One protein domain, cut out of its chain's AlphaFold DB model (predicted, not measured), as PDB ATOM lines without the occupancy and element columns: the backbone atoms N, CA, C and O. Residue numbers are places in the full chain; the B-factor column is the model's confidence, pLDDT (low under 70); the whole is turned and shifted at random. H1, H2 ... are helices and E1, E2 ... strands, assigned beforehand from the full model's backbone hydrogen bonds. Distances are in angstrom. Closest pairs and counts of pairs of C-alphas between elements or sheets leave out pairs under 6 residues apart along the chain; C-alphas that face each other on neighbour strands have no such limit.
ATOM      1  N   ASP A 136      38.860 -20.945  38.328       74.12
ATOM      2  CA  ASP A 136      39.834 -22.049  38.265       74.12
ATOM      3  C   ASP A 136      39.436 -23.297  39.103       74.12
ATOM      4  O   ASP A 136      40.279 -24.015  39.660       74.12
ATOM      5  N   ARG A 137      38.132 -23.571  39.252       82.56
ATOM      6  CA  ARG A 137      37.582 -24.584  40.160       82.56
ATOM      7  C   ARG A 137      36.618 -25.542  39.475       82.56
ATOM      8  O   ARG A 137      35.552 -25.164  38.994       82.56
ATOM      9  N   LEU A 138      36.912 -26.831  39.600       80.94
ATOM     10  CA  LEU A 138      36.026 -27.912  39.196       80.94
ATOM     11  C   LEU A 138      34.706 -27.859  39.982       80.94
ATOM     12  O   LEU A 138      34.710 -27.836  41.221       80.94
ATOM     13  N   LEU A 139      33.585 -27.863  39.251       79.38
ATOM     14  CA  LEU A 139      32.222 -27.733  39.776       79.38
ATOM     15  C   LEU A 139      32.067 -26.546  40.748       79.38
ATOM     16  O   LEU A 139      31.404 -26.676  41.777       79.38
ATOM     17  N   ASN A 140      32.740 -25.418  40.489       79.38
ATOM     18  CA  ASN A 140      32.755 -24.242  41.371       79.38
ATOM     19  C   ASN A 140      33.131 -24.579  42.833       79.38
ATOM     20  O   ASN A 140      32.584 -24.024  43.785       79.38
ATOM     21  N   THR A 141      34.007 -25.566  43.058       80.75
ATOM     22  CA  THR A 141      34.375 -26.009  44.416       80.75
ATOM     23  C   THR A 141      35.840 -26.417  44.532       80.75
ATOM     24  O   THR A 141      36.555 -25.826  45.340       80.75
ATOM     25  N   TYR A 142      36.310 -27.377  43.732       82.94
ATOM     26  CA  TYR A 142      37.644 -27.967  43.909       82.94
ATOM     27  C   TYR A 142      38.698 -27.216  43.115       82.94
ATOM     28  O   TYR A 142      38.595 -27.114  41.896       82.94
ATOM     29  N   SER A 143      39.731 -26.738  43.797       86.94
ATOM     30  CA  SER A 143      40.902 -26.163  43.135       86.94
ATOM     31  C   SER A 143      41.785 -27.251  42.503       86.94
ATOM     32  O   SER A 143      41.853 -28.381  42.994       86.94
ATOM     33  N   THR A 144      42.512 -26.916  41.435       86.06
ATOM     34  CA  THR A 144      43.460 -27.839  40.781       86.06
ATOM     35  C   THR A 144      44.492 -28.444  41.756       86.06
ATOM     36  O   THR A 144      44.696 -29.659  41.700       86.06
ATOM     37  N   PRO A 145      45.092 -27.690  42.709       88.50
ATOM     38  CA  PRO A 145      45.991 -28.266  43.714       88.50
ATOM     39  C   PRO A 145      45.315 -29.272  44.661       88.50
ATOM     40  O   PRO A 145      45.928 -30.288  44.981       88.50
ATOM     41  N   GLU A 146      44.055 -29.055  45.068       87.00
ATOM     42  CA  GLU A 146      43.301 -30.047  45.858       87.00
ATOM     43  C   GLU A 146      43.087 -31.344  45.071       87.00
ATOM     44  O   GLU A 146      43.283 -32.428  45.614       87.00
ATOM     45  N   LEU A 147      42.719 -31.248  43.787       85.38
ATOM     46  CA  LEU A 147      42.529 -32.423  42.930       85.38
ATOM     47  C   LEU A 147      43.832 -33.214  42.760       85.38
ATOM     48  O   LEU A 147      43.823 -34.440  42.853       85.38
ATOM     49  N   ILE A 148      44.961 -32.523  42.573       88.50
ATOM     50  CA  ILE A 148      46.295 -33.139  42.518       88.50
ATOM     51  C   ILE A 148      46.642 -33.812  43.855       88.50
ATOM     52  O   ILE A 148      47.148 -34.934  43.844       88.50
ATOM     53  N   GLY A 149      46.326 -33.176  44.988       89.31
ATOM     54  CA  GLY A 149      46.491 -33.760  46.321       89.31
ATOM     55  C   GLY A 149      45.633 -35.009  46.540       89.31
ATOM     56  O   GLY A 149      46.100 -35.973  47.145       89.31
ATOM     57  N   TYR A 150      44.419 -35.059  45.981       88.44
ATOM     58  CA  TYR A 150      43.609 -36.278  45.989       88.44
ATOM     59  C   TYR A 150      44.228 -37.404  45.140       88.44
ATOM     60  O   TYR A 150      44.197 -38.563  45.556       88.44
ATOM     61  N   LEU A 151      44.841 -37.100  43.985       88.94
ATOM     62  CA  LEU A 151      45.567 -38.117  43.204       88.94
ATOM     63  C   LEU A 151      46.704 -38.769  44.011       88.94
ATOM     64  O   LEU A 151      46.976 -39.958  43.829       88.94
ATOM     65  N   ASP A 152      47.350 -38.016  44.902       90.06
ATOM     66  CA  ASP A 152      48.355 -38.550  45.826       90.06
ATOM     67  C   ASP A 152      47.711 -39.349  46.965       90.06
ATOM     68  O   ASP A 152      48.085 -40.500  47.190       90.06
ATOM     69  N   SER A 153      46.705 -38.788  47.650       90.56
ATOM     70  CA  SER A 153      46.098 -39.414  48.835       90.56
ATOM     71  C   SER A 153      45.409 -40.749  48.540       90.56
ATOM     72  O   SER A 153      45.390 -41.631  49.393       90.56
ATOM     73  N   PHE A 154      44.859 -40.919  47.333       90.12
ATOM     74  CA  PHE A 154      44.281 -42.189  46.877       90.12
ATOM     75  C   PHE A 154      45.301 -43.109  46.177       90.12
ATOM     76  O   PHE A 154      44.927 -44.165  45.673       90.12
ATOM     77  N   GLY A 155      46.589 -42.744  46.138       91.56
ATOM     78  CA  GLY A 155      47.665 -43.558  45.561       91.56
ATOM     79  C   GLY A 155      47.646 -43.661  44.032       91.56
ATOM     80  O   GLY A 155      48.327 -44.518  43.467       91.56
ATOM     81  N   ILE A 156      46.889 -42.803  43.339       90.38
ATOM     82  CA  ILE A 156      46.751 -42.825  41.875       90.38
ATOM     83  C   ILE A 156      48.100 -42.534  41.225       90.38
ATOM     84  O   ILE A 156      48.519 -43.291  40.349       90.38
ATOM     85  N   LYS A 157      48.826 -41.508  41.698       91.38
ATOM     86  CA  LYS A 157      50.172 -41.222  41.177       91.38
ATOM     87  C   LYS A 157      51.127 -42.393  41.396       91.38
ATOM     88  O   LYS A 157      51.824 -42.760  40.464       91.38
ATOM     89  N   THR A 158      51.103 -43.058  42.553       92.25
ATOM     90  CA  THR A 158      51.932 -44.252  42.818       92.25
ATOM     91  C   THR A 158      51.674 -45.373  41.803       92.25
ATOM     92  O   THR A 158      52.616 -45.958  41.271       92.25
ATOM     93  N   ILE A 159      50.403 -45.640  41.482       91.25
ATOM     94  CA  ILE A 159      49.989 -46.682  40.524       91.25
ATOM     95  C   ILE A 159      50.364 -46.313  39.074       91.25
ATOM     96  O   ILE A 159      50.661 -47.199  38.265       91.25
ATOM     97  N   LEU A 160      50.365 -45.022  38.732       91.06
ATOM     98  CA  LEU A 160      50.798 -44.528  37.422       91.06
ATOM     99  C   LEU A 160      52.334 -44.507  37.296       91.06
ATOM    100  O   LEU A 160      52.870 -45.002  36.302       91.06
ATOM    101  N   SER A 161      53.058 -44.071  38.327       91.31
ATOM    102  CA  SER A 161      54.525 -44.111  38.380       91.31
ATOM    103  C   SER A 161      55.063 -45.541  38.299       91.31
ATOM    104  O   SER A 161      56.029 -45.787  37.582       91.31
ATOM    105  N   SER A 162      54.385 -46.524  38.911       91.06
ATOM    106  CA  SER A 162      54.737 -47.948  38.763       91.06
ATOM    107  C   SER A 162      54.539 -48.498  37.337       91.06
ATOM    108  O   SER A 162      54.917 -49.635  37.060       91.06
ATOM    109  N   ARG A 163      53.920 -47.726  36.431       87.81
ATOM    110  CA  ARG A 163      53.783 -48.006  34.986       87.81
ATOM    111  C   ARG A 163      54.699 -47.125  34.124       87.81
ATOM    112  O   ARG A 163      54.597 -47.156  32.902       87.81
ATOM    113  N   GLY A 164      55.596 -46.350  34.737       88.69
ATOM    114  CA  GLY A 164      56.498 -45.439  34.032       88.69
ATOM    115  C   GLY A 164      55.849 -44.119  33.606       88.69
ATOM    116  O   GLY A 164      56.266 -43.538  32.603       88.69
ATOM    117  N   TYR A 165      54.824 -43.657  34.329       89.69
ATOM    118  CA  TYR A 165      54.251 -42.315  34.200       89.69
ATOM    119  C   TYR A 165      54.582 -41.498  35.455       89.69
ATOM    120  O   TYR A 165      53.866 -41.549  36.453       89.69
ATOM    121  N   CYS A 166      55.726 -40.815  35.426       87.81
ATOM    122  CA  CYS A 166      56.313 -40.154  36.594       87.81
ATOM    123  C   CYS A 166      56.069 -38.635  36.634       87.81
ATOM    124  O   CYS A 166      56.413 -37.996  37.625       87.81
ATOM    125  N   ASN A 167      55.510 -38.043  35.575       89.00
ATOM    126  CA  ASN A 167      55.273 -36.606  35.442       89.00
ATOM    127  C   ASN A 167      53.801 -36.349  35.086       89.00
ATOM    128  O   ASN A 167      53.470 -35.854  34.005       89.00
ATOM    129  N   ILE A 168      52.926 -36.761  36.009       89.38
ATOM    130  CA  ILE A 168      51.470 -36.696  35.875       89.38
ATOM    131  C   ILE A 168      50.985 -35.247  35.903       89.38
ATOM    132  O   ILE A 168      51.175 -34.536  36.890       89.38
ATOM    133  N   LYS A 169      50.266 -34.856  34.852       88.50
ATOM    134  CA  LYS A 169      49.549 -33.584  34.745       88.50
ATOM    135  C   LYS A 169      48.048 -33.830  34.857       88.50
ATOM    136  O   LYS A 169      47.505 -34.665  34.135       88.50
ATOM    137  N   LEU A 170      47.383 -33.070  35.725       88.06
ATOM    138  CA  LEU A 170      45.927 -32.933  35.738       88.06
ATOM    139  C   LEU A 170      45.585 -31.607  35.058       88.06
ATOM    140  O   LEU A 170      46.002 -30.550  35.525       88.06
ATOM    141  N   VAL A 171      44.861 -31.680  33.943       87.94
ATOM    142  CA  VAL A 171      44.443 -30.529  33.138       87.94
ATOM    143  C   VAL A 171      42.918 -30.462  33.199       87.94
ATOM    144  O   VAL A 171      42.247 -31.259  32.531       87.94
ATOM    145  N   PRO A 172      42.350 -29.580  34.036       84.31
ATOM    146  CA  PRO A 172      40.922 -29.349  34.043       84.31
ATOM    147  C   PRO A 172      40.539 -28.427  32.879       84.31
ATOM    148  O   PRO A 172      41.346 -27.644  32.381       84.31
ATOM    149  N   ASP A 173      39.299 -28.548  32.437       84.31
ATOM    150  CA  ASP A 173      38.728 -27.835  31.305       84.31
ATOM    151  C   ASP A 173      37.339 -27.345  31.741       84.31
ATOM    152  O   ASP A 173      36.456 -28.139  32.085       84.31
ATOM    153  N   TYR A 174      37.222 -26.021  31.832       83.31
ATOM    154  CA  TYR A 174      36.080 -25.272  32.370       83.31
ATOM    155  C   TYR A 174      35.337 -24.498  31.267       83.31
ATOM    156  O   TYR A 174      34.620 -23.543  31.551       83.31
ATOM    157  N   SER A 175      35.551 -24.874  30.000       80.12
ATOM    158  CA  SER A 175      34.952 -24.208  28.833       80.12
ATOM    159  C   SER A 175      33.426 -24.350  28.750       80.12
ATOM    160  O   SER A 175      32.773 -23.535  28.104       80.12
ATOM    161  N   ASP A 176      32.867 -25.356  29.422       78.62
ATOM    162  CA  ASP A 176      31.436 -25.606  29.584       78.62
ATOM    163  C   ASP A 176      31.072 -25.407  31.068       78.62
ATOM    164  O   ASP A 176      31.658 -26.036  31.956       78.62
ATOM    165  N   SER A 177      30.131 -24.497  31.338       74.75
ATOM    166  CA  SER A 177      29.741 -24.080  32.695       74.75
ATOM    167  C   SER A 177      28.976 -25.150  33.482       74.75
ATOM    168  O   SER A 177      28.884 -25.052  34.706       74.75
ATOM    169  N   PHE A 178      28.449 -26.171  32.803       73.69
ATOM    170  CA  PHE A 178      27.644 -27.236  33.403       73.69
ATOM    171  C   PHE A 178      28.401 -28.569  33.429       73.69
ATOM    172  O   PHE A 178      28.305 -29.324  34.403       73.69
ATOM    173  N   VAL A 179      29.192 -28.855  32.390       81.62
ATOM    174  CA  VAL A 179      29.944 -30.104  32.208       81.62
ATOM    175  C   VAL A 179      31.448 -29.835  32.204       81.62
ATOM    176  O   VAL A 179      32.086 -29.696  31.163       81.62
ATOM    177  N   HIS A 180      32.057 -29.860  33.385       84.69
ATOM    178  CA  HIS A 180      33.507 -29.730  33.494       84.69
ATOM    179  C   HIS A 180      34.192 -31.021  33.013       84.69
ATOM    180  O   HIS A 180      33.707 -32.134  33.250       84.69
ATOM    181  N   ARG A 181      35.369 -30.892  32.397       86.56
ATOM    182  CA  ARG A 181      36.186 -32.028  31.947       86.56
ATOM    183  C   ARG A 181      37.520 -32.069  32.696       86.56
ATOM    184  O   ARG A 181      38.111 -31.038  32.996       86.56
ATOM    185  N   ILE A 182      37.998 -33.267  33.026       85.25
ATOM    186  CA  ILE A 182      39.289 -33.510  33.680       85.25
ATOM    187  C   ILE A 182      40.086 -34.467  32.806       85.25
ATOM    188  O   ILE A 182      39.717 -35.633  32.654       85.25
ATOM    189  N   LYS A 183      41.212 -33.983  32.289       88.50
ATOM    190  CA  LYS A 183      42.201 -34.791  31.581       88.50
ATOM    191  C   LYS A 183      43.338 -35.125  32.542       88.50
ATOM    192  O   LYS A 183      43.855 -34.240  33.221       88.50
ATOM    193  N   ILE A 184      43.760 -36.385  32.577       87.88
ATOM    194  CA  ILE A 184      45.036 -36.787  33.177       87.88
ATOM    195  C   ILE A 184      45.944 -37.261  32.048       87.88
ATOM    196  O   ILE A 184      45.566 -38.121  31.249       87.88
ATOM    197  N   THR A 185      47.147 -36.703  31.982       89.62
ATOM    198  CA  THR A 185      48.189 -37.087  31.024       89.62
ATOM    199  C   THR A 185      49.552 -37.135  31.717       89.62
ATOM    200  O   THR A 185      49.665 -36.884  32.918       89.62
ATOM    201  N   ASP A 186      50.592 -37.485  30.973       89.44
ATOM    202  CA  ASP A 186      51.980 -37.486  31.415       89.44
ATOM    203  C   ASP A 186      52.862 -36.903  30.304       89.44
ATOM    204  O   ASP A 186      52.668 -37.196  29.121       89.44
ATOM    205  N   SER A 187      53.855 -36.092  30.673       84.94
ATOM    206  CA  SER A 187      54.729 -35.398  29.711       84.94
ATOM    207  C   SER A 187      55.437 -36.335  28.711       84.94
ATOM    208  O   SER A 187      55.795 -35.909  27.612       84.94
ATOM    209  N   SER A 188      55.629 -37.616  29.059       82.06
ATOM    210  CA  SER A 188      56.226 -38.632  28.175       82.06
ATOM    211  C   SER A 188      55.300 -39.148  27.067       82.06
ATOM    212  O   SER A 188      55.777 -39.843  26.171       82.06
ATOM    213  N   ILE A 189      53.999 -38.835  27.112       79.62
ATOM    214  CA  ILE A 189      53.030 -39.183  26.057       79.62
ATOM    215  C   ILE A 189      52.408 -37.953  25.384       79.62
ATOM    216  O   ILE A 189      52.039 -38.027  24.219       79.62
ATOM    217  N   GLU A 190      52.375 -36.806  26.062       69.19
ATOM    218  CA  GLU A 190      51.896 -35.517  25.532       69.19
ATOM    219  C   GLU A 190      52.661 -35.063  24.269       69.19
ATOM    220  O   GLU A 190      52.088 -34.478  23.353       69.19
ATOM    221  N   SER A 191      53.955 -35.389  24.188       57.47
ATOM    222  CA  SER A 191      54.818 -35.122  23.026       57.47
ATOM    223  C   SER A 191      54.829 -36.259  21.985       57.47
ATOM    224  O   SER A 191      55.388 -36.108  20.896       57.47
ATOM    225  N   ALA A 192      54.187 -37.395  22.277       53.72
ATOM    226  CA  ALA A 192      54.156 -38.568  21.413       53.72
ATOM    227  C   ALA A 192      52.899 -38.572  20.523       53.72
ATOM    228  O   ALA A 192      51.860 -39.108  20.897       53.72
ATOM    229  N   ARG A 193      53.056 -38.023  19.307       44.69
ATOM    230  CA  ARG A 193      52.119 -38.088  18.164       44.69
ATOM    231  C   ARG A 193      50.682 -37.604  18.441       44.69
ATOM    232  O   ARG A 193      49.811 -38.386  18.794       44.69
ATOM    233  N   GLY A 194      50.407 -36.349  18.083       47.56
ATOM    234  CA  GLY A 194      49.062 -35.946  17.650       47.56
ATOM    235  C   GLY A 194      47.988 -35.809  18.734       47.56
ATOM    236  O   GLY A 194      46.894 -36.317  18.545       47.56
ATOM    237  N   GLY A 195      48.272 -35.090  19.826       48.62
ATOM    238  CA  GLY A 195      47.259 -34.423  20.670       48.62
ATOM    239  C   GLY A 195      46.390 -35.284  21.602       48.62
ATOM    240  O   GLY A 195      46.041 -34.814  22.680       48.62
ATOM    241  N   ASP A 196      46.091 -36.532  21.239       54.56
ATOM    242  CA  ASP A 196      45.059 -37.354  21.898       54.56
ATOM    243  C   ASP A 196      45.604 -38.366  22.927       54.56
ATOM    244  O   ASP A 196      44.852 -39.151  23.512       54.56
ATOM    245  N   SER A 197      46.914 -38.344  23.189       67.75
ATOM    246  CA  SER A 197      47.595 -39.216  24.157       67.75
ATOM    247  C   SER A 197      47.234 -38.861  25.613       67.75
ATOM    248  O   SER A 197      47.967 -38.169  26.325       67.75
ATOM    249  N   LEU A 198      46.080 -39.359  26.062       79.31
ATOM    250  CA  LEU A 198      45.529 -39.195  27.409       79.31
ATOM    251  C   LEU A 198      45.596 -40.507  28.204       79.31
ATOM    252  O   LEU A 198      45.345 -41.587  27.671       79.31
ATOM    253  N   LEU A 199      45.877 -40.404  29.505       84.00
ATOM    254  CA  LEU A 199      45.733 -41.519  30.448       84.00
ATOM    255  C   LEU A 199      44.271 -41.667  30.872       84.00
ATOM    256  O   LEU A 199      43.735 -42.774  30.920       84.00
ATOM    257  N   MET A 200      43.631 -40.539  31.179       83.50
ATOM    258  CA  MET A 200      42.252 -40.489  31.643       83.50
ATOM    259  C   MET A 200      41.524 -39.267  31.097       83.50
ATOM    260  O   MET A 200      42.075 -38.167  31.123       83.50
ATOM    261  N   ASP A 201      40.274 -39.459  30.691       83.81
ATOM    262  CA  ASP A 201      39.348 -38.388  30.334       83.81
ATOM    263  C   ASP A 201      38.004 -38.567  31.056       83.81
ATOM    264  O   ASP A 201      37.306 -39.571  30.877       83.81
ATOM    265  N   ILE A 202      37.654 -37.607  31.914       84.31
ATOM    266  CA  ILE A 202      36.430 -37.611  32.725       84.31
ATOM    267  C   ILE A 202      35.612 -36.366  32.412       84.31
ATOM    268  O   ILE A 202      36.112 -35.252  32.503       84.31
ATOM    269  N   PHE A 203      34.324 -36.564  32.153       86.19
ATOM    270  CA  PHE A 203      33.319 -35.505  32.104       86.19
ATOM    271  C   PHE A 203      32.465 -35.600  33.367       86.19
ATOM    272  O   PHE A 203      31.993 -36.690  33.700       86.19
ATOM    273  N   ILE A 204      32.274 -34.485  34.068       85.00
ATOM    274  CA  ILE A 204      31.527 -34.424  35.323       85.00
ATOM    275  C   ILE A 204      30.623 -33.186  35.343       85.00
ATOM    276  O   ILE A 204      31.083 -32.068  35.130       85.00
ATOM    277  N   ARG A 205      29.332 -33.391  35.627       87.62
ATOM    278  CA  ARG A 205      28.366 -32.316  35.901       87.62
ATOM    279  C   ARG A 205      27.800 -32.442  37.305       87.62
ATOM    280  O   ARG A 205      27.790 -33.532  37.881       87.62
ATOM    281  N   ARG A 206      27.284 -31.335  37.835       86.00
ATOM    282  CA  ARG A 206      26.233 -31.399  38.856       86.00
ATOM    283  C   ARG A 206      24.891 -31.589  38.150       86.00
ATOM    284  O   ARG A 206      24.734 -31.222  36.987       86.00
ATOM    285  N   LYS A 207      23.976 -32.261  38.835       84.62
ATOM    286  CA  LYS A 207      22.587 -32.442  38.429       84.62
ATOM    287  C   LYS A 207      21.788 -32.829  39.671       84.62
ATOM    288  O   LYS A 207      22.221 -33.720  40.406       84.62
ATOM    289  N   ASP A 208      20.639 -32.195  39.860       83.25
ATOM    290  CA  ASP A 208      19.622 -32.661  40.797       83.25
ATOM    291  C   ASP A 208      18.751 -33.743  40.139       83.25
ATOM    292  O   ASP A 208      18.553 -33.758  38.922       83.25
ATOM    293  N   LEU A 209      18.294 -34.710  40.937       79.81
ATOM    294  CA  LEU A 209      17.639 -35.924  40.442       79.81
ATOM    295  C   LEU A 209      16.169 -35.946  40.835       79.81
ATOM    296  O   LEU A 209      15.828 -35.942  42.019       79.81
ATOM    297  N   ARG A 229      36.042 -41.793  26.073       39.50
ATOM    298  CA  ARG A 229      36.409 -41.976  27.486       39.50
ATOM    299  C   ARG A 229      37.596 -42.935  27.593       39.50
ATOM    300  O   ARG A 229      37.424 -44.123  27.869       39.50
ATOM    301  N   SER A 230      38.799 -42.427  27.357       45.38
ATOM    302  CA  SER A 230      40.040 -43.148  27.622       45.38
ATOM    303  C   SER A 230      40.274 -43.263  29.135       45.38
ATOM    304  O   SER A 230      40.186 -42.294  29.884       45.38
ATOM    305  N   ASN A 231      40.544 -44.484  29.597       50.69
ATOM    306  CA  ASN A 231      41.096 -44.805  30.920       50.69
ATOM    307  C   ASN A 231      42.078 -45.967  30.727       50.69
ATOM    308  O   ASN A 231      41.845 -47.114  31.125       50.69
ATOM    309  N   SER A 232      43.106 -45.682  29.942       60.00
ATOM    310  CA  SER A 232      43.796 -46.670  29.126       60.00
ATOM    311  C   SER A 232      45.295 -46.385  29.105       60.00
ATOM    312  O   SER A 232      45.704 -45.234  29.187       60.00
ATOM    313  N   ASP A 233      46.102 -47.438  29.047       65.94
ATOM    314  CA  ASP A 233      47.563 -47.427  29.155       65.94
ATOM    315  C   ASP A 233      48.182 -47.450  27.743       65.94
ATOM    316  O   ASP A 233      48.416 -48.536  27.207       65.94
ATOM    317  N   PRO A 234      48.433 -46.290  27.093       69.88
ATOM    318  CA  PRO A 234      48.938 -46.245  25.717       69.88
ATOM    319  C   PRO A 234      50.355 -46.814  25.555       69.88
ATOM    320  O   PRO A 234      50.812 -46.991  24.428       69.88
ATOM    321  N   LYS A 235      51.068 -47.103  26.655       72.50
ATOM    322  CA  LYS A 235      52.385 -47.758  26.623       72.50
ATOM    323  C   LYS A 235      52.287 -49.288  26.615       72.50
ATOM    324  O   LYS A 235      53.318 -49.942  26.459       72.50
ATOM    325  N   LYS A 236      51.094 -49.875  26.773       73.88
ATOM    326  CA  LYS A 236      50.891 -51.330  26.807       73.88
ATOM    327  C   LYS A 236      50.061 -51.852  25.643       73.88
ATOM    328  O   LYS A 236      49.164 -51.194  25.128       73.88
ATOM    329  N   GLN A 237      50.345 -53.100  25.288       80.44
ATOM    330  CA  GLN A 237      49.528 -53.918  24.397       80.44
ATOM    331  C   GLN A 237      48.652 -54.864  25.229       80.44
ATOM    332  O   GLN A 237      48.961 -55.149  26.390       80.44
ATOM    333  N   PHE A 238      47.548 -55.338  24.650       82.44
ATOM    334  CA  PHE A 238      46.717 -56.374  25.266       82.44
ATOM    335  C   PHE A 238      47.479 -57.705  25.363       82.44
ATOM    336  O   PHE A 238      48.354 -57.984  24.545       82.44
ATOM    337  N   SER A 239      47.129 -58.526  26.353       82.12
ATOM    338  CA  SER A 239      47.621 -59.901  26.498       82.12
ATOM    339  C   SER A 239      46.449 -60.879  26.500       82.12
ATOM    340  O   SER A 239      45.302 -60.468  26.680       82.12
ATOM    341  N   ASN A 240      46.721 -62.175  26.350       78.00
ATOM    342  CA  ASN A 240      45.677 -63.205  26.399       78.00
ATOM    343  C   ASN A 240      44.949 -63.234  27.758       78.00
ATOM    344  O   ASN A 240      43.749 -63.479  27.796       78.00
ATOM    345  N   ASP A 241      45.641 -62.903  28.855       76.44
ATOM    346  CA  ASP A 241      45.058 -62.822  30.210       76.44
ATOM    347  C   ASP A 241      44.282 -61.515  30.453       76.44
ATOM    348  O   ASP A 241      43.541 -61.384  31.430       76.44
ATOM    349  N   ARG A 242      44.492 -60.502  29.601       77.56
ATOM    350  CA  ARG A 242      43.825 -59.191  29.648       77.56
ATOM    351  C   ARG A 242      43.463 -58.725  28.231       77.56
ATOM    352  O   ARG A 242      44.036 -57.739  27.751       77.56
ATOM    353  N   PRO A 243      42.532 -59.429  27.561       85.88
ATOM    354  CA  PRO A 243      42.067 -59.068  26.229       85.88
ATOM    355  C   PRO A 243      41.240 -57.766  26.270       85.88
ATOM    356  O   PRO A 243      40.775 -57.359  27.341       85.88
ATOM    357  N   PRO A 244      41.042 -57.093  25.122       88.69
ATOM    358  CA  PRO A 244      40.257 -55.864  25.055       88.69
ATOM    359  C   PRO A 244      38.790 -56.095  25.427       88.69
ATOM    360  O   PRO A 244      38.136 -57.006  24.913       88.69
ATOM    361  N   LEU A 245      38.244 -55.208  26.261       88.44
ATOM    362  CA  LEU A 245      36.798 -55.046  26.400       88.44
ATOM    363  C   LEU A 245      36.231 -54.282  25.185       88.44
ATOM    364  O   LEU A 245      36.963 -53.535  24.530       88.44
ATOM    365  N   PRO A 246      34.934 -54.419  24.867       87.62
ATOM    366  CA  PRO A 246      34.342 -53.711  23.738       87.62
ATOM    367  C   PRO A 246      34.517 -52.186  23.789       87.62
ATOM    368  O   PRO A 246      34.207 -51.526  24.782       87.62
ATOM    369  N   GLY A 247      35.017 -51.618  22.688       83.06
ATOM    370  CA  GLY A 247      35.340 -50.192  22.567       83.06
ATOM    371  C   GLY A 247      36.617 -49.743  23.294       83.06
ATOM    372  O   GLY A 247      36.883 -48.545  23.345       83.06
ATOM    373  N   GLN A 248      37.408 -50.661  23.852       81.19
ATOM    374  CA  GLN A 248      38.668 -50.348  24.524       81.19
ATOM    375  C   GLN A 248      39.850 -50.339  23.538       81.19
ATOM    376  O   GLN A 248      40.139 -51.351  22.908       81.19
ATOM    377  N   GLN A 249      40.570 -49.216  23.447       78.38
ATOM    378  CA  GLN A 249      41.715 -49.063  22.530       78.38
ATOM    379  C   GLN A 249      43.066 -49.497  23.130       78.38
ATOM    380  O   GLN A 249      43.898 -50.031  22.405       78.38
ATOM    381  N   TYR A 250      43.272 -49.333  24.445       80.50
ATOM    382  CA  TYR A 250      44.471 -49.816  25.155       80.50
ATOM    383  C   TYR A 250      44.112 -50.435  26.521       80.50
ATOM    384  O   TYR A 250      43.056 -50.095  27.075       80.50
ATOM    385  N   PRO A 251      44.957 -51.312  27.104       81.69
ATOM    386  CA  PRO A 251      44.710 -51.961  28.395       81.69
ATOM    387  C   PRO A 251      44.365 -50.982  29.521       81.69
ATOM    388  O   PRO A 251      44.816 -49.843  29.530       81.69
ATOM    389  N   GLY A 252      43.563 -51.409  30.496       82.19
ATOM    390  CA  GLY A 252      43.092 -50.512  31.554       82.19
ATOM    391  C   GLY A 252      44.205 -50.122  32.529       82.19
ATOM    392  O   GLY A 252      44.951 -50.981  33.005       82.19
ATOM    393  N   LEU A 253      44.266 -48.844  32.919       82.75
ATOM    394  CA  LEU A 253      45.265 -48.350  33.881       82.75
ATOM    395  C   LEU A 253      45.127 -48.967  35.282       82.75
ATOM    396  O   LEU A 253      46.070 -48.931  36.066       82.75
ATOM    397  N   GLY A 254      43.982 -49.563  35.623       83.06
ATOM    398  CA  GLY A 254      43.751 -50.210  36.923       83.06
ATOM    399  C   GLY A 254      43.510 -49.246  38.093       83.06
ATOM    400  O   GLY A 254      43.357 -49.702  39.219       83.06
ATOM    401  N   ILE A 255      43.421 -47.937  37.830       85.75
ATOM    402  CA  ILE A 255      43.160 -46.877  38.826       85.75
ATOM    403  C   ILE A 255      41.665 -46.618  39.089       85.75
ATOM    404  O   ILE A 255      41.306 -45.724  39.852       85.75
ATOM    405  N   ALA A 256      40.766 -47.396  38.475       84.38
ATOM    406  CA  ALA A 256      39.318 -47.187  38.575       84.38
ATOM    407  C   ALA A 256      38.785 -47.244  40.021       84.38
ATOM    408  O   ALA A 256      37.787 -46.594  40.322       84.38
ATOM    409  N   LYS A 257      39.449 -47.980  40.930       85.06
ATOM    410  CA  LYS A 257      39.064 -48.024  42.351       85.06
ATOM    411  C   LYS A 257      39.382 -46.728  43.078       85.06
ATOM    412  O   LYS A 257      38.550 -46.222  43.817       85.06
ATOM    413  N   GLN A 258      40.566 -46.203  42.831       88.38
ATOM    414  CA  GLN A 258      41.072 -45.000  43.454       88.38
ATOM    415  C   GLN A 258      40.324 -43.765  42.929       88.38
ATOM    416  O   GLN A 258      39.998 -42.874  43.707       88.38
ATOM    417  N   MET A 259      39.951 -43.752  41.642       86.06
ATOM    418  CA  MET A 259      39.080 -42.714  41.077       86.06
ATOM    419  C   MET A 259      37.664 -42.734  41.660       86.06
ATOM    420  O   MET A 259      37.138 -41.683  42.004       86.06
ATOM    421  N   ASP A 260      37.053 -43.911  41.804       86.88
ATOM    422  CA  ASP A 260      35.745 -44.066  42.456       86.88
ATOM    423  C   ASP A 260      35.790 -43.563  43.913       86.88
ATOM    424  O   ASP A 260      34.932 -42.786  44.321       86.88
ATOM    425  N   GLN A 261      36.850 -43.881  44.666       87.31
ATOM    426  CA  GLN A 261      37.069 -43.345  46.019       87.31
ATOM    427  C   GLN A 261      37.243 -41.814  46.045       87.31
ATOM    428  O   GLN A 261      36.651 -41.151  46.897       87.31
ATOM    429  N   LEU A 262      37.989 -41.242  45.094       88.38
ATOM    430  CA  LEU A 262      38.155 -39.791  44.938       88.38
ATOM    431  C   LEU A 262      36.813 -39.096  44.665       88.38
ATOM    432  O   LEU A 262      36.493 -38.093  45.306       88.38
ATOM    433  N   LEU A 263      36.006 -39.644  43.752       89.50
ATOM    434  CA  LEU A 263      34.684 -39.111  43.423       89.50
ATOM    435  C   LEU A 263      33.716 -39.215  44.609       89.50
ATOM    436  O   LEU A 263      32.986 -38.263  44.874       89.50
ATOM    437  N   VAL A 264      33.749 -40.319  45.367       89.94
ATOM    438  CA  VAL A 264      32.967 -40.478  46.607       89.94
ATOM    439  C   VAL A 264      33.367 -39.431  47.647       89.94
ATOM    440  O   VAL A 264      32.492 -38.793  48.235       89.94
ATOM    441  N   GLN A 265      34.667 -39.198  47.849       86.12
ATOM    442  CA  GLN A 265      35.169 -38.193  48.791       86.12
ATOM    443  C   GLN A 265      34.747 -36.773  48.391       86.12
ATOM    444  O   GLN A 265      34.304 -36.000  49.241       86.12
ATOM    445  N   ALA A 266      34.831 -36.437  47.101       85.00
ATOM    446  CA  ALA A 266      34.356 -35.162  46.573       85.00
ATOM    447  C   ALA A 266      32.835 -35.006  46.767       85.00
ATOM    448  O   ALA A 266      32.374 -34.075  47.424       85.00
ATOM    449  N   ALA A 267      32.030 -35.951  46.282       88.94
ATOM    450  CA  ALA A 267      30.577 -35.887  46.423       88.94
ATOM    451  C   ALA A 267      30.134 -35.777  47.899       88.94
ATOM    452  O   ALA A 267      29.261 -34.965  48.213       88.94
ATOM    453  N   THR A 268      30.813 -36.481  48.811       87.94
ATOM    454  CA  THR A 268      30.588 -36.381  50.263       87.94
ATOM    455  C   THR A 268      30.961 -34.995  50.813       87.94
ATOM    456  O   THR A 268      30.146 -34.384  51.502       87.94
ATOM    457  N   LYS A 269      32.133 -34.435  50.461       85.69
ATOM    458  CA  LYS A 269      32.550 -33.067  50.855       85.69
ATOM    459  C   LYS A 269      31.587 -31.987  50.334       85.69
ATOM    460  O   LYS A 269      31.403 -30.969  50.990       85.69
ATOM    461  N   SER A 270      30.945 -32.210  49.183       85.25
ATOM    462  CA  SER A 270      29.899 -31.337  48.614       85.25
ATOM    463  C   SER A 270      28.467 -31.657  49.088       85.25
ATOM    464  O   SER A 270      27.513 -31.147  48.489       85.25
ATOM    465  N   ASN A 271      28.299 -32.500  50.114       88.62
ATOM    466  CA  ASN A 271      27.005 -32.936  50.656       88.62
ATOM    467  C   ASN A 271      26.011 -33.378  49.559       88.62
ATOM    468  O   ASN A 271      24.869 -32.925  49.518       88.62
ATOM    469  N   ARG A 272      26.480 -34.188  48.600       90.88
ATOM    470  CA  ARG A 272      25.656 -34.759  47.524       90.88
ATOM    471  C   ARG A 272      25.026 -36.077  47.972       90.88
ATOM    472  O   ARG A 272      25.669 -36.877  48.650       90.88
ATOM    473  N   ASP A 273      23.803 -36.342  47.517       91.50
ATOM    474  CA  ASP A 273      23.091 -37.585  47.831       91.50
ATOM    475  C   ASP A 273      23.720 -38.836  47.194       91.50
ATOM    476  O   ASP A 273      23.604 -39.926  47.761       91.50
TER     477      ASP A 273
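AT A GLANCE: This is residues 136 to 209 and 229 to 273 of the 449 residues of an uncharacterized protein of Polysphondylium pallidum (strain ATCC 26659 / Pp 5 / PN500) (UniProt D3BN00). The model is a small antiparallel sheet of three strands with H1 slantwise over its edge strand E1, H2 only grazing the sheet, and the long H4 off the sheet but close to both of those helices. The long stretch of residues 229 to 255, with no named element, loops out to Asn 240 at one extreme of the length. The printed part has 119 residues, with four named helices and three named strands in the order H1 H2 E1 E2 H3 E3 H4; the sheet runs E1 E2 E3. The class is mixed, helices and strands, with under half of the residues, 54, in named elements. The whole is compact, with a radius of gyration of the C-alphas of 14.9 A and spans of 43 by 29 by 26 A.

IN THESE COORDINATES: Start in the sheet at E2, residues 179 to 186: find C-alpha 179 at (29.944, -30.104, 32.208), and 23.3 A on you reach C-alpha 186. E1 is residues 168 to 173, 16.2 A long, and E3 is residues 200 to 205, 16.7 A. Next find C-alpha 144 at (43.460, -27.839, 40.781), where H1, residues 144 to 153, begins and runs 14.3 A. H2 is residues 156 to 161 and H3 is residues 187 to 190. H4, residues 256 to 269, runs 19.9 A to C-alpha 269 at (32.550, -33.067, 50.855).

HOW THE PARTS SIT: Look first at the hairpin E1 and E2, antiparallel at 159 degrees, where N 171 and O 183 are 2.8 A apart, within hydrogen-bond range. On the other side of E2, E3 is antiparallel to it at 164 degrees, with N 182 and O 202 at 2.8 A. H1 is on the sheet over E1 at a height over the sheet of 9.7 A, slantwise at 42 degrees on the local plane; their closest C-alphas, of Ile 148 and Leu 170, are 6.8 A apart. H2 only grazes the sheet with its residues 156 to 161. H4 is close to H1 but not clearly touching, at a steep tilt of 55 degrees, opposite ways; the closest C-alphas, of Tyr 150 and Leu 262, are 6.6 A apart. H4 is also close to H2 but not clearly touching, with C-alphas 156 and 258 closest at 6.3 A. H3 is only just not on the sheet, with 4 pairs of C-alphas within 10 A, and is apart from H4. In H1, H2 and H4 every O i to N i+4 pair is within hydrogen-bond range; H3 is too short for such a pair, and its one O i to N i+3 pair is not within range.

THE WHOLE: The C-alphas of Asn 140 and Asn 240 are the two farthest apart, at 43.7 A. Residues 210 to 228 are cut out, and C-alphas 209 and 229 stand 23.6 A apart across the cut. Of the links that are printed whole, none is long. Look for low confidence, pLDDT under 70, at residues 190 to 197 and 229 to 234; the mean of the printed part is 81.7.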